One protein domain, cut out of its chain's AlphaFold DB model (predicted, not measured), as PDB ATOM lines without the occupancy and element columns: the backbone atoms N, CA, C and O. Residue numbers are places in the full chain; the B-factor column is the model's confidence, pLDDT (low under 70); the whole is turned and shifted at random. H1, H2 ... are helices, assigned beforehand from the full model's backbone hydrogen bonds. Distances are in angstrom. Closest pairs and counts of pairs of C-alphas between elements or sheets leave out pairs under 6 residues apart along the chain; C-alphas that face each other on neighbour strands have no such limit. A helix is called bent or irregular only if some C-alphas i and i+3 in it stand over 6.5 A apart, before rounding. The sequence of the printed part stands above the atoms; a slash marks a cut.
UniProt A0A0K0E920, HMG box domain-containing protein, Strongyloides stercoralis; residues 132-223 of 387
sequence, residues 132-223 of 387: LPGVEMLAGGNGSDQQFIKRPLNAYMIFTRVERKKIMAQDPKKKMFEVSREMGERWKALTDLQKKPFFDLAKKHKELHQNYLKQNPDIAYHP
ATOM      1  N   LEU A 132     468.412 321.844 480.979       59.11
ATOM      2  CA  LEU A 132     469.441 322.074 481.996       59.11
ATOM      3  C   LEU A 132     468.812 322.060 483.407       59.11
ATOM      4  O   LEU A 132     468.813 323.094 484.079       59.11
ATOM      5  N   PRO A 133     468.291 320.926 483.932       55.15
ATOM      6  CA  PRO A 133     468.108 320.825 485.367       55.15
ATOM      7  C   PRO A 133     469.506 320.783 485.980       55.15
ATOM      8  O   PRO A 133     470.322 319.911 485.657       55.15
ATOM      9  N   GLY A 134     469.796 321.756 486.840       53.63
ATOM     10  CA  GLY A 134     471.047 321.802 487.576       53.63
ATOM     11  C   GLY A 134     471.273 320.470 488.279       53.63
ATOM     12  O   GLY A 134     470.489 320.089 489.140       53.63
ATOM     13  N   VAL A 135     472.339 319.779 487.870       60.29
ATOM     14  CA  VAL A 135     473.009 318.729 488.635       60.29
ATOM     15  C   VAL A 135     472.045 317.726 489.273       60.29
ATOM     16  O   VAL A 135     471.714 317.789 490.451       60.29
ATOM     17  N   GLU A 136     471.598 316.764 488.462       65.16
ATOM     18  CA  GLU A 136     470.670 315.723 488.899       65.16
ATOM     19  C   GLU A 136     471.188 314.986 490.148       65.16
ATOM     20  O   GLU A 136     472.068 314.122 490.074       65.16
ATOM     21  N   MET A 137     470.594 315.292 491.299       61.83
ATOM     22  CA  MET A 137     470.883 314.610 492.552       61.83
ATOM     23  C   MET A 137     470.365 313.168 492.501       61.83
ATOM     24  O   MET A 137     469.291 312.860 491.971       61.83
ATOM     25  N   LEU A 138     471.152 312.247 493.045       58.76
ATOM     26  CA  LEU A 138     470.718 310.901 493.379       58.76
ATOM     27  C   LEU A 138     470.071 310.958 494.761       58.76
ATOM     28  O   LEU A 138     470.773 310.995 495.770       58.76
ATOM     29  N   ALA A 139     468.738 310.899 494.804       50.17
ATOM     30  CA  ALA A 139     468.029 310.583 496.039       50.17
ATOM     31  C   ALA A 139     468.626 309.299 496.650       50.17
ATOM     32  O   ALA A 139     468.769 308.282 495.955       50.17
ATOM     33  N   GLY A 140     469.034 309.380 497.920       45.12
ATOM     34  CA  GLY A 140     469.831 308.362 498.602       45.12
ATOM     35  C   GLY A 140     469.180 306.980 498.560       45.12
ATOM     36  O   GLY A 140     468.121 306.743 499.137       45.12
ATOM     37  N   GLY A 141     469.826 306.039 497.871       40.92
ATOM     38  CA  GLY A 141     469.344 304.667 497.751       40.92
ATOM     39  C   GLY A 141     469.624 303.848 499.010       40.92
ATOM     40  O   GLY A 141     470.617 303.127 499.041       40.92
ATOM     41  N   ASN A 142     468.692 303.888 499.967       39.52
ATOM     42  CA  ASN A 142     468.692 303.193 501.265       39.52
ATOM     43  C   ASN A 142     469.664 303.755 502.325       39.52
ATOM     44  O   ASN A 142     470.827 303.361 502.387       39.52
ATOM     45  N   GLY A 143     469.125 304.562 503.246       48.17
ATOM     46  CA  GLY A 143     469.581 304.604 504.645       48.17
ATOM     47  C   GLY A 143     470.937 305.250 504.934       48.17
ATOM     48  O   GLY A 143     471.598 304.840 505.880       48.17
ATOM     49  N   SER A 144     471.364 306.227 504.135       51.08
ATOM     50  CA  SER A 144     472.501 307.096 504.469       51.08
ATOM     51  C   SER A 144     472.147 308.541 504.135       51.08
ATOM     52  O   SER A 144     471.669 308.813 503.036       51.08
ATOM     53  N   ASP A 145     472.398 309.458 505.073       55.34
ATOM     54  CA  ASP A 145     472.065 310.890 504.957       55.34
ATOM     55  C   ASP A 145     472.994 311.659 503.997       55.34
ATOM     56  O   ASP A 145     472.908 312.877 503.852       55.34
ATOM     57  N   GLN A 146     473.900 310.945 503.327       56.71
ATOM     58  CA  GLN A 146     474.827 311.501 502.354       56.71
ATOM     59  C   GLN A 146     474.103 311.754 501.032       56.71
ATOM     60  O   GLN A 146     473.595 310.837 500.381       56.71
ATOM     61  N   GLN A 147     474.067 313.020 500.625       67.46
ATOM     62  CA  GLN A 147     473.527 313.405 499.332       67.46
ATOM     63  C   GLN A 147     474.534 313.060 498.230       67.46
ATOM     64  O   GLN A 147     475.716 313.387 498.323       67.46
ATOM     65  N   PHE A 148     474.063 312.399 497.173       72.19
ATOM     66  CA  PHE A 148     474.907 311.961 496.064       72.19
ATOM     67  C   PHE A 148     474.498 312.638 494.758       72.19
ATOM     68  O   PHE A 148     473.347 313.004 494.547       72.19
ATOM     69  N   ILE A 149     475.447 312.730 493.835       77.85
ATOM     70  CA  ILE A 149     475.356 313.507 492.597       77.85
ATOM     71  C   ILE A 149     475.527 312.604 491.364       77.85
ATOM     72  O   ILE A 149     476.411 311.740 491.334       77.85
ATOM     73  N   LYS A 150     474.696 312.759 490.321       83.10
ATOM     74  CA  LYS A 150     474.908 312.042 489.046       83.10
ATOM     75  C   LYS A 150     476.086 312.642 488.275       83.10
ATOM     76  O   LYS A 150     476.356 313.837 488.352       83.10
ATOM     77  N   ARG A 151     476.759 311.808 487.473       86.00
ATOM     78  CA  ARG A 151     477.774 312.268 486.509       86.00
ATOM     79  C   ARG A 151     477.145 313.249 485.501       86.00
ATOM     80  O   ARG A 151     476.000 313.016 485.109       86.00
ATOM     81  N   PRO A 152     477.883 314.268 485.025       90.32
ATOM     82  CA  PRO A 152     477.425 315.113 483.928       90.32
ATOM     83  C   PRO A 152     477.274 314.279 482.653       90.32
ATOM     84  O   PRO A 152     477.987 313.288 482.455       90.32
ATOM     85  N   LEU A 153     476.345 314.673 481.783       90.34
ATOM     86  CA  LEU A 153     476.152 313.993 480.508       90.34
ATOM     87  C   LEU A 153     477.317 314.289 479.556       90.34
ATOM     88  O   LEU A 153     477.798 315.414 479.468       90.34
ATOM     89  N   ASN A 154     477.746 313.261 478.822       94.64
ATOM     90  CA  ASN A 154     478.645 313.417 477.681       94.64
ATOM     91  C   ASN A 154     477.840 313.615 476.381       94.64
ATOM     92  O   ASN A 154     476.625 313.409 476.364       94.64
ATOM     93  N   ALA A 155     478.524 313.960 475.287       95.10
ATOM     94  CA  ALA A 155     477.893 314.284 474.004       95.10
ATOM     95  C   ALA A 155     476.948 313.180 473.490       95.10
ATOM     96  O   ALA A 155     475.828 313.462 473.075       95.10
ATOM     97  N   TYR A 156     477.342 311.908 473.610       95.76
ATOM     98  CA  TYR A 156     476.498 310.780 473.204       95.76
ATOM     99  C   TYR A 156     475.268 310.587 474.114       95.76
ATOM    100  O   TYR A 156     474.187 310.235 473.642       95.76
ATOM    101  N   MET A 157     475.388 310.837 475.422       94.20
ATOM    102  CA  MET A 157     474.251 310.779 476.355       94.20
ATOM    103  C   MET A 157     473.256 311.925 476.131       94.20
ATOM    104  O   MET A 157     472.067 311.750 476.387       94.20
ATOM    105  N   ILE A 158     473.727 313.072 475.633       92.44
ATOM    106  CA  ILE A 158     472.884 314.181 475.166       92.44
ATOM    107  C   ILE A 158     472.179 313.757 473.872       92.44
ATOM    108  O   ILE A 158     470.954 313.678 473.844       92.44
ATOM    109  N   PHE A 159     472.937 313.363 472.844       94.31
ATOM    110  CA  PHE A 159     472.395 312.887 471.566       94.31
ATOM    111  C   PHE A 159     471.313 311.812 471.746       94.31
ATOM    112  O   PHE A 159     470.204 311.946 471.240       94.31
ATOM    113  N   THR A 160     471.583 310.779 472.548       94.00
ATOM    114  CA  THR A 160     470.628 309.683 472.780       94.00
ATOM    115  C   THR A 160     469.385 310.063 473.591       94.00
ATOM    116  O   THR A 160     468.437 309.279 473.600       94.00
ATOM    117  N   ARG A 161     469.333 311.223 474.265       91.52
ATOM    118  CA  ARG A 161     468.083 311.735 474.862       91.52
ATOM    119  C   ARG A 161     467.149 312.285 473.781       91.52
ATOM    120  O   ARG A 161     465.986 311.891 473.763       91.52
ATOM    121  N   VAL A 162     467.672 313.120 472.882       91.47
ATOM    122  CA  VAL A 162     466.941 313.683 471.729       91.47
ATOM    123  C   VAL A 162     466.538 312.573 470.759       91.47
ATOM    124  O   VAL A 162     465.367 312.367 470.446       91.47
ATOM    125  N   GLU A 163     467.512 311.780 470.322       91.93
ATOM    126  CA  GLU A 163     467.307 310.840 469.225       91.93
ATOM    127  C   GLU A 163     466.379 309.682 469.611       91.93
ATOM    128  O   GLU A 163     465.578 309.216 468.800       91.93
ATOM    129  N   ARG A 164     466.395 309.272 470.888       92.97
ATOM    130  CA  ARG A 164     465.430 308.305 471.423       92.97
ATOM    131  C   ARG A 164     464.005 308.830 471.343       92.97
ATOM    132  O   ARG A 164     463.130 308.057 470.966       92.97
ATOM    133  N   LYS A 165     463.760 310.095 471.709       90.76
ATOM    134  CA  LYS A 165     462.423 310.704 471.632       90.76
ATOM    135  C   LYS A 165     461.925 310.680 470.187       90.76
ATOM    136  O   LYS A 165     460.825 310.194 469.947       90.76
ATOM    137  N   LYS A 166     462.768 311.078 469.226       92.89
ATOM    138  CA  LYS A 166     462.453 311.040 467.787       92.89
ATOM    139  C   LYS A 166     462.121 309.629 467.283       92.89
ATOM    140  O   LYS A 166     461.064 309.434 466.692       92.89
ATOM    141  N   ILE A 167     462.972 308.633 467.555       91.36
ATOM    142  CA  ILE A 167     462.749 307.245 467.101       91.36
ATOM    143  C   ILE A 167     461.511 306.627 467.776       91.36
ATOM    144  O   ILE A 167     460.734 305.939 467.122       91.36
ATOM    145  N   MET A 168     461.291 306.878 469.071       90.49
ATOM    146  CA  MET A 168     460.135 306.337 469.802       90.49
ATOM    147  C   MET A 168     458.818 307.045 469.450       90.49
ATOM    148  O   MET A 168     457.763 306.438 469.598       90.49
ATOM    149  N   ALA A 169     458.863 308.291 468.972       92.36
ATOM    150  CA  ALA A 169     457.699 308.982 468.419       92.36
ATOM    151  C   ALA A 169     457.292 308.427 467.042       92.36
ATOM    152  O   ALA A 169     456.105 308.390 466.734       92.36
ATOM    153  N   GLN A 170     458.259 307.966 466.240       93.21
ATOM    154  CA  GLN A 170     458.011 307.279 464.966       93.21
ATOM    155  C   GLN A 170     457.478 305.854 465.199       93.21
ATOM    156  O   GLN A 170     456.389 305.519 464.743       93.21
ATOM    157  N   ASP A 171     458.207 305.043 465.973       91.04
ATOM    158  CA  ASP A 171     457.863 303.648 466.272       91.04
ATOM    159  C   ASP A 171     457.720 303.408 467.796       91.04
ATOM    160  O   ASP A 171     458.616 302.833 468.428       91.04
ATOM    161  N   PRO A 172     456.581 303.746 468.433       92.57
ATOM    162  CA  PRO A 172     456.395 303.554 469.881       92.57
ATOM    163  C   PRO A 172     456.404 302.079 470.322       92.57
ATOM    164  O   PRO A 172     456.548 301.779 471.506       92.57
ATOM    165  N   LYS A 173     456.269 301.137 469.378       92.25
ATOM    166  CA  LYS A 173     456.330 299.681 469.616       92.25
ATOM    167  C   LYS A 173     457.754 299.102 469.530       92.25
ATOM    168  O   LYS A 173     457.936 297.921 469.835       92.25
ATOM    169  N   LYS A 174     458.749 299.889 469.100       90.45
ATOM    170  CA  LYS A 174     460.134 299.438 468.877       90.45
ATOM    171  C   LYS A 174     460.814 299.072 470.191       90.45
ATOM    172  O   LYS A 174     460.639 299.742 471.209       90.45
ATOM    173  N   LYS A 175     461.614 298.008 470.209       92.96
ATOM    174  CA  LYS A 175     462.268 297.566 471.447       92.96
ATOM    175  C   LYS A 175     463.495 298.432 471.715       92.96
ATOM    176  O   LYS A 175     464.271 298.731 470.816       92.96
ATOM    177  N   MET A 176     463.738 298.781 472.980       89.31
ATOM    178  CA  MET A 176     464.835 299.688 473.372       89.31
ATOM    179  C   MET A 176     466.228 299.254 472.867       89.31
ATOM    180  O   MET A 176     467.079 300.106 472.630       89.31
ATOM    181  N   PHE A 177     466.482 297.954 472.673       93.51
ATOM    182  CA  PHE A 177     467.755 297.491 472.100       93.51
ATOM    183  C   PHE A 177     467.894 297.835 470.605       93.51
ATOM    184  O   PHE A 177     468.999 298.123 470.155       93.51
ATOM    185  N   GLU A 178     466.787 297.853 469.859       93.26
ATOM    186  CA  GLU A 178     466.718 298.236 468.442       93.26
ATOM    187  C   GLU A 178     466.928 299.751 468.326       93.26
ATOM    188  O   GLU A 178     467.823 300.191 467.611       93.26
ATOM    189  N   VAL A 179     466.216 300.536 469.149       92.40
ATOM    190  CA  VAL A 179     466.406 301.995 469.273       92.40
ATOM    191  C   VAL A 179     467.856 302.332 469.653       92.40
ATOM    192  O   VAL A 179     468.472 303.217 469.068       92.40
ATOM    193  N   SER A 180     468.450 301.605 470.608       93.52
ATOM    194  CA  SER A 180     469.842 301.826 471.024       93.52
ATOM    195  C   SER A 180     470.873 301.430 469.969       93.52
ATOM    196  O   SER A 180     471.968 301.994 469.982       93.52
ATOM    197  N   ARG A 181     470.566 300.464 469.098       95.01
ATOM    198  CA  ARG A 181     471.412 300.117 467.955       95.01
ATOM    199  C   ARG A 181     471.357 301.228 466.911       95.01
ATOM    200  O   ARG A 181     472.402 301.735 466.521       95.01
ATOM    201  N   GLU A 182     470.150 301.642 466.548       94.75
ATOM    202  CA  GLU A 182     469.891 302.679 465.552       94.75
ATOM    203  C   GLU A 182     470.523 304.024 465.943       94.75
ATOM    204  O   GLU A 182     471.249 304.610 465.146       94.75
ATOM    205  N   MET A 183     470.374 304.474 467.196       95.14
ATOM    206  CA  MET A 183     471.086 305.667 467.687       95.14
ATOM    207  C   MET A 183     472.615 305.525 467.586       95.14
ATOM    208  O   MET A 183     473.308 306.488 467.263       95.14
ATOM    209  N   GLY A 184     473.161 304.334 467.844       95.74
ATOM    210  CA  GLY A 184     474.598 304.070 467.724       95.74
ATOM    211  C   GLY A 184     475.104 304.064 466.275       95.74
ATOM    212  O   GLY A 184     476.275 304.360 466.039       95.74
ATOM    213  N   GLU A 185     474.240 303.740 465.313       95.92
ATOM    214  CA  GLU A 185     474.508 303.835 463.875       95.92
ATOM    215  C   GLU A 185     474.395 305.301 463.409       95.92
ATOM    216  O   GLU A 185     475.349 305.821 462.828       95.92
ATOM    217  N   ARG A 186     473.322 306.019 463.787       95.12
ATOM    218  CA  ARG A 186     473.135 307.457 463.499       95.12
ATOM    219  C   ARG A 186     474.284 308.320 464.044       95.12
ATOM    220  O   ARG A 186     474.850 309.109 463.296       95.12
ATOM    221  N   TRP A 187     474.719 308.119 465.294       95.91
ATOM    222  CA  TRP A 187     475.843 308.869 465.893       95.91
ATOM    223  C   TRP A 187     477.168 308.721 465.125       95.91
ATOM    224  O   TRP A 187     477.973 309.653 465.085       95.91
ATOM    225  N   LYS A 188     477.411 307.555 464.512       96.14
ATOM    226  CA  LYS A 188     478.605 307.324 463.684       96.14
ATOM    227  C   LYS A 188     478.516 308.022 462.331       96.14
ATOM    228  O   LYS A 188     479.554 308.422 461.818       96.14
ATOM    229  N   ALA A 189     477.309 308.144 461.778       95.79
ATOM    230  CA  ALA A 189     477.059 308.802 460.499       95.79
ATOM    231  C   ALA A 189     477.156 310.337 460.577       95.79
ATOM    232  O   ALA A 189     477.452 310.962 459.563       95.79
ATOM    233  N   LEU A 190     476.945 310.942 461.755       94.04
ATOM    234  CA  LEU A 190     477.066 312.395 461.926       94.04
ATOM    235  C   LEU A 190     478.473 312.901 461.578       94.04
ATOM    236  O   LEU A 190     479.472 312.327 462.021       94.04
ATOM    237  N   THR A 191     478.566 314.033 460.884       95.33
ATOM    238  CA  THR A 191     479.838 314.748 460.677       95.33
ATOM    239  C   THR A 191     480.329 315.382 461.982       95.33
ATOM    240  O   THR A 191     479.565 315.562 462.932       95.33
ATOM    241  N   ASP A 192     481.607 315.754 462.069       93.64
ATOM    242  CA  ASP A 192     482.119 316.410 463.283       93.64
ATOM    243  C   ASP A 192     481.515 317.812 463.497       93.64
ATOM    244  O   ASP A 192     481.369 318.248 464.640       93.64
ATOM    245  N   LEU A 193     481.050 318.466 462.422       93.82
ATOM    246  CA  LEU A 193     480.255 319.695 462.488       93.82
ATOM    247  C   LEU A 193     478.888 319.442 463.147       93.82
ATOM    248  O   LEU A 193     478.534 320.134 464.096       93.82
ATOM    249  N   GLN A 194     478.168 318.399 462.727       92.95
ATOM    250  CA  GLN A 194     476.887 318.001 463.327       92.95
ATOM    251  C   GLN A 194     477.042 317.496 464.773       92.95
ATOM    252  O   GLN A 194     476.139 317.660 465.592       92.95
ATOM    253  N   LYS A 195     478.189 316.895 465.122       94.56
ATOM    254  CA  LYS A 195     478.497 316.482 466.502       94.56
ATOM    255  C   LYS A 195     478.844 317.660 467.422       94.56
ATOM    256  O   LYS A 195     478.653 317.539 468.634       94.56
ATOM    257  N   LYS A 196     479.358 318.772 466.882       94.60
ATOM    258  CA  LYS A 196     479.817 319.950 467.638       94.60
ATOM    259  C   LYS A 196     478.832 320.439 468.718       94.60
ATOM    260  O   LYS A 196     479.266 320.492 469.870       94.60
ATOM    261  N   PRO A 197     477.539 320.710 468.439       93.89
ATOM    262  CA  PRO A 197     476.601 321.169 469.470       93.89
ATOM    263  C   PRO A 197     476.474 320.191 470.652       93.89
ATOM    264  O   PRO A 197     476.453 320.597 471.813       93.89
ATOM    265  N   PHE A 198     476.511 318.878 470.406       93.54
ATOM    266  CA  PHE A 198     476.497 317.882 471.485       93.54
ATOM    267  C   PHE A 198     477.764 317.923 472.353       93.54
ATOM    268  O   PHE A 198     477.694 317.641 473.552       93.54
ATOM    269  N   PHE A 199     478.923 318.261 471.777       94.29
ATOM    270  CA  PHE A 199     480.172 318.441 472.523       94.29
ATOM    271  C   PHE A 199     480.190 319.746 473.326       94.29
ATOM    272  O   PHE A 199     480.579 319.720 474.497       94.29
ATOM    273  N   ASP A 200     479.725 320.852 472.746       93.87
ATOM    274  CA  ASP A 200     479.642 322.148 473.426       93.87
ATOM    275  C   ASP A 200     478.654 322.083 474.609       93.87
ATOM    276  O   ASP A 200     478.978 322.495 475.729       93.87
ATOM    277  N   LEU A 201     477.502 321.426 474.431       91.39
ATOM    278  CA  LEU A 201     476.549 321.179 475.515       91.39
ATOM    279  C   LEU A 201     477.092 320.197 476.576       91.39
ATOM    280  O   LEU A 201     476.897 320.404 477.776       91.39
ATOM    281  N   ALA A 202     477.850 319.166 476.184       93.28
ATOM    282  CA  ALA A 202     478.536 318.280 477.137       93.28
ATOM    283  C   ALA A 202     479.569 319.028 477.996       93.28
ATOM    284  O   ALA A 202     479.697 318.761 479.196       93.28
ATOM    285  N   LYS A 203     480.290 319.986 477.401       92.99
ATOM    286  CA  LYS A 203     481.211 320.875 478.116       92.99
ATOM    287  C   LYS A 203     480.447 321.735 479.131       92.99
ATOM    288  O   LYS A 203     480.812 321.715 480.308       92.99
ATOM    289  N   LYS A 204     479.330 322.356 478.732       92.11
ATOM    290  CA  LYS A 204     478.439 323.124 479.623       92.11
ATOM    291  C   LYS A 204     477.934 322.288 480.810       92.11
ATOM    292  O   LYS A 204     478.053 322.711 481.959       92.11
ATOM    293  N   HIS A 205     477.462 321.058 480.575       89.28
ATOM    294  CA  HIS A 205     477.059 320.137 481.653       89.28
ATOM    295  C   HIS A 205     478.210 319.790 482.613       89.28
ATOM    296  O   HIS A 205     477.993 319.708 483.825       89.28
ATOM    297  N   LYS A 206     479.430 319.581 482.099       90.08
ATOM    298  CA  LYS A 206     480.625 319.306 482.916       90.08
ATOM    299  C   LYS A 206     480.991 320.505 483.794       90.08
ATOM    300  O   LYS A 206     481.255 320.316 484.979       90.08
ATOM    301  N   GLU A 207     480.972 321.714 483.241       91.14
ATOM    302  CA  GLU A 207     481.271 322.959 483.961       91.14
ATOM    303  C   GLU A 207     480.242 323.242 485.063       91.14
ATOM    304  O   GLU A 207     480.624 323.491 486.205       91.14
ATOM    305  N   LEU A 208     478.944 323.101 484.770       89.22
ATOM    306  CA  LEU A 208     477.869 323.240 485.762       89.22
ATOM    307  C   LEU A 208     478.007 322.231 486.912       89.22
ATOM    308  O   LEU A 208     477.914 322.606 488.079       89.22
ATOM    309  N   HIS A 209     478.294 320.965 486.597       88.00
ATOM    310  CA  HIS A 209     478.529 319.921 487.598       88.00
ATOM    311  C   HIS A 209     479.758 320.216 488.476       88.00
ATOM    312  O   HIS A 209     479.695 320.065 489.693       88.00
ATOM    313  N   GLN A 210     480.860 320.690 487.887       88.23
ATOM    314  CA  GLN A 210     482.048 321.093 488.645       88.23
ATOM    315  C   GLN A 210     481.792 322.321 489.526       88.23
ATOM    316  O   GLN A 210     482.253 322.357 490.664       88.23
ATOM    317  N   ASN A 211     481.061 323.319 489.032       89.71
ATOM    318  CA  ASN A 211     480.738 324.518 489.803       89.71
ATOM    319  C   ASN A 211     479.812 324.200 490.984       89.71
ATOM    320  O   ASN A 211     480.028 324.719 492.074       89.71
ATOM    321  N   TYR A 212     478.862 323.280 490.811       87.01
ATOM    322  CA  TYR A 212     478.030 322.789 491.906       87.01
ATOM    323  C   TYR A 212     478.835 322.025 492.967       87.01
ATOM    324  O   TYR A 212     478.662 322.293 494.150       87.01
ATOM    325  N   LEU A 213     479.756 321.136 492.570       86.77
ATOM    326  CA  LEU A 213     480.650 320.443 493.515       86.77
ATOM    327  C   LEU A 213     481.551 321.414 494.297       86.77
ATOM    328  O   LEU A 213     481.822 321.190 495.470       86.77
ATOM    329  N   LYS A 214     481.994 322.515 493.676       87.14
ATOM    330  CA  LYS A 214     482.739 323.583 494.371       87.14
ATOM    331  C   LYS A 214     481.873 324.354 495.374       87.14
ATOM    332  O   LYS A 214     482.399 324.838 496.369       87.14
ATOM    333  N   GLN A 215     480.579 324.509 495.094       87.96
ATOM    334  CA  GLN A 215     479.623 325.211 495.962       87.96
ATOM    335  C   GLN A 215     479.094 324.330 497.105       87.96
ATOM    336  O   GLN A 215     478.714 324.864 498.141       87.96
ATOM    337  N   ASN A 216     479.094 323.005 496.931       83.28
ATOM    338  CA  ASN A 216     478.573 322.025 497.885       83.28
ATOM    339  C   ASN A 216     479.665 320.975 498.198       83.28
ATOM    340  O   ASN A 216     479.640 319.872 497.642       83.28
ATOM    341  N   PRO A 217     480.674 321.322 499.021       81.66
ATOM    342  CA  PRO A 217     481.847 320.476 499.272       81.66
ATOM    343  C   PRO A 217     481.542 319.201 500.081       81.66
ATOM    344  O   PRO A 217     482.383 318.309 500.166       81.66
ATOM    345  N   ASP A 218     480.353 319.108 500.673       79.79
ATOM    346  CA  ASP A 218     479.805 317.940 501.365       79.79
ATOM    347  C   ASP A 218     479.254 316.866 500.404       79.79
ATOM    348  O   ASP A 218     479.127 315.697 500.778       79.79
ATOM    349  N   ILE A 219     478.963 317.231 499.150       75.62
ATOM    350  CA  ILE A 219     478.373 316.333 498.153       75.62
ATOM    351  C   ILE A 219     479.470 315.548 497.425       75.62
ATOM    352  O   ILE A 219     480.112 316.022 496.486       75.62
ATOM    353  N   ALA A 220     479.651 314.288 497.817       69.54
ATOM    354  CA  ALA A 220     480.611 313.389 497.186       69.54
ATOM    355  C   ALA A 220     480.049 312.709 495.921       69.54
ATOM    356  O   ALA A 220     478.933 312.176 495.901       69.54
ATOM    357  N   TYR A 221     480.869 312.608 494.869       66.29
ATOM    358  CA  TYR A 221     480.578 311.690 493.767       66.29
ATOM    359  C   TYR A 221     480.862 310.241 494.189       66.29
ATOM    360  O   TYR A 221     482.000 309.779 494.131       66.29
ATOM    361  N   HIS A 222     479.817 309.495 494.559       64.57
ATOM    362  CA  HIS A 222     479.935 308.065 494.843       64.57
ATOM    363  C   HIS A 222     479.484 307.217 493.638       64.57
ATOM    364  O   HIS A 222     478.306 307.244 493.256       64.57
ATOM    365  N   PRO A 223     480.362 306.391 493.036       63.17
ATOM    366  CA  PRO A 223     479.943 305.388 492.065       63.17
ATOM    367  C   PRO A 223     478.928 304.425 492.694       63.17
ATOM    368  O   PRO A 223     479.233 303.746 493.677       63.17
TER     369      PRO A 223
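AT A GLANCE: This is residues 132 to 223 of the 387 residues of the protein "HMG box domain-containing protein" of Strongyloides stercoralis (UniProt A0A0K0E920). The three helices make a loose L: the long helix H3 is one arm, and H1 and H2, crossing each other at a steep tilt, make the other arm at the end where H3 begins. Before them, residues 132 to 154 swing out in a wide loop round Gly 143 and return across the open side of the L to H1, while the tail after H3, residues 216 to 223, folds back from its far end; residues 188 to 194 stick out at the corner. The printed part has 92 residues with three named helices in the order H1, H2, H3 and no named strand, and its class is all helix. It is loose, with a radius of gyration of the C-alphas of 16.3 A, and the C-alphas span 42 by 32 by 19 A.

IN THESE COORDINATES: Residues 132 to 154, 23 residues, hold no named element; within them residues 137 to 138 form a short antiparallel pairing with residues 148 to 149. H1, residues 155 to 170, begins at C-alpha 155 at (477.893, 314.284, 474.004), is 22.9 A long and has a kink of 25 degrees near residue 162. H2 takes residues 176 to 189 and is 20.0 A long. H3, residues 192 to 215, is the longest helix at 33.9 A and ends at C-alpha 215 at (479.623, 325.211, 495.962). H3 is only just irregular: C-alphas 194 and 197 are 6.9 A apart.

HOW THE PARTS SIT: H1 touches both other helices. With residues 155 to 159 alone it touches residues 195 to 202 of H3; the closest C-alphas, those of Ala 155 and Phe 198, are 4.6 A apart. The two run opposite ways at a steep tilt of 62 degrees, with their centres 17.6 A apart. H1 and H2 touch as well, their closest C-alphas being those of Thr 160 and Met 183 at 6.5 A. They run opposite ways at a steep tilt of 59 degrees, with 9.3 A between centres. H2 and H3 are only just apart, with 8.1 A between their closest C-alphas. Of the O i to N i+4 pairs, 10 of 12 in H1, 9 of 10 in H2 and 18 of 20 in H3 are within hydrogen-bond range.

THE WHOLE: The two C-alphas farthest apart, those of Gly 143 and Thr 191, are 46.3 A from each other. The C-alphas of Leu 132 and Pro 223, first and last printed, are 22.1 A apart. The printed part has no cut. The links H1 to H2, of 5 residues, and H2 to H3, of 2 residues, are tight. Residues 188 to 194, of which 192 to 194 belong to H3, stand free. The mean pLDDT of the printed part is 83.6; residues 132 to 147 and 220 to 223 are under 70.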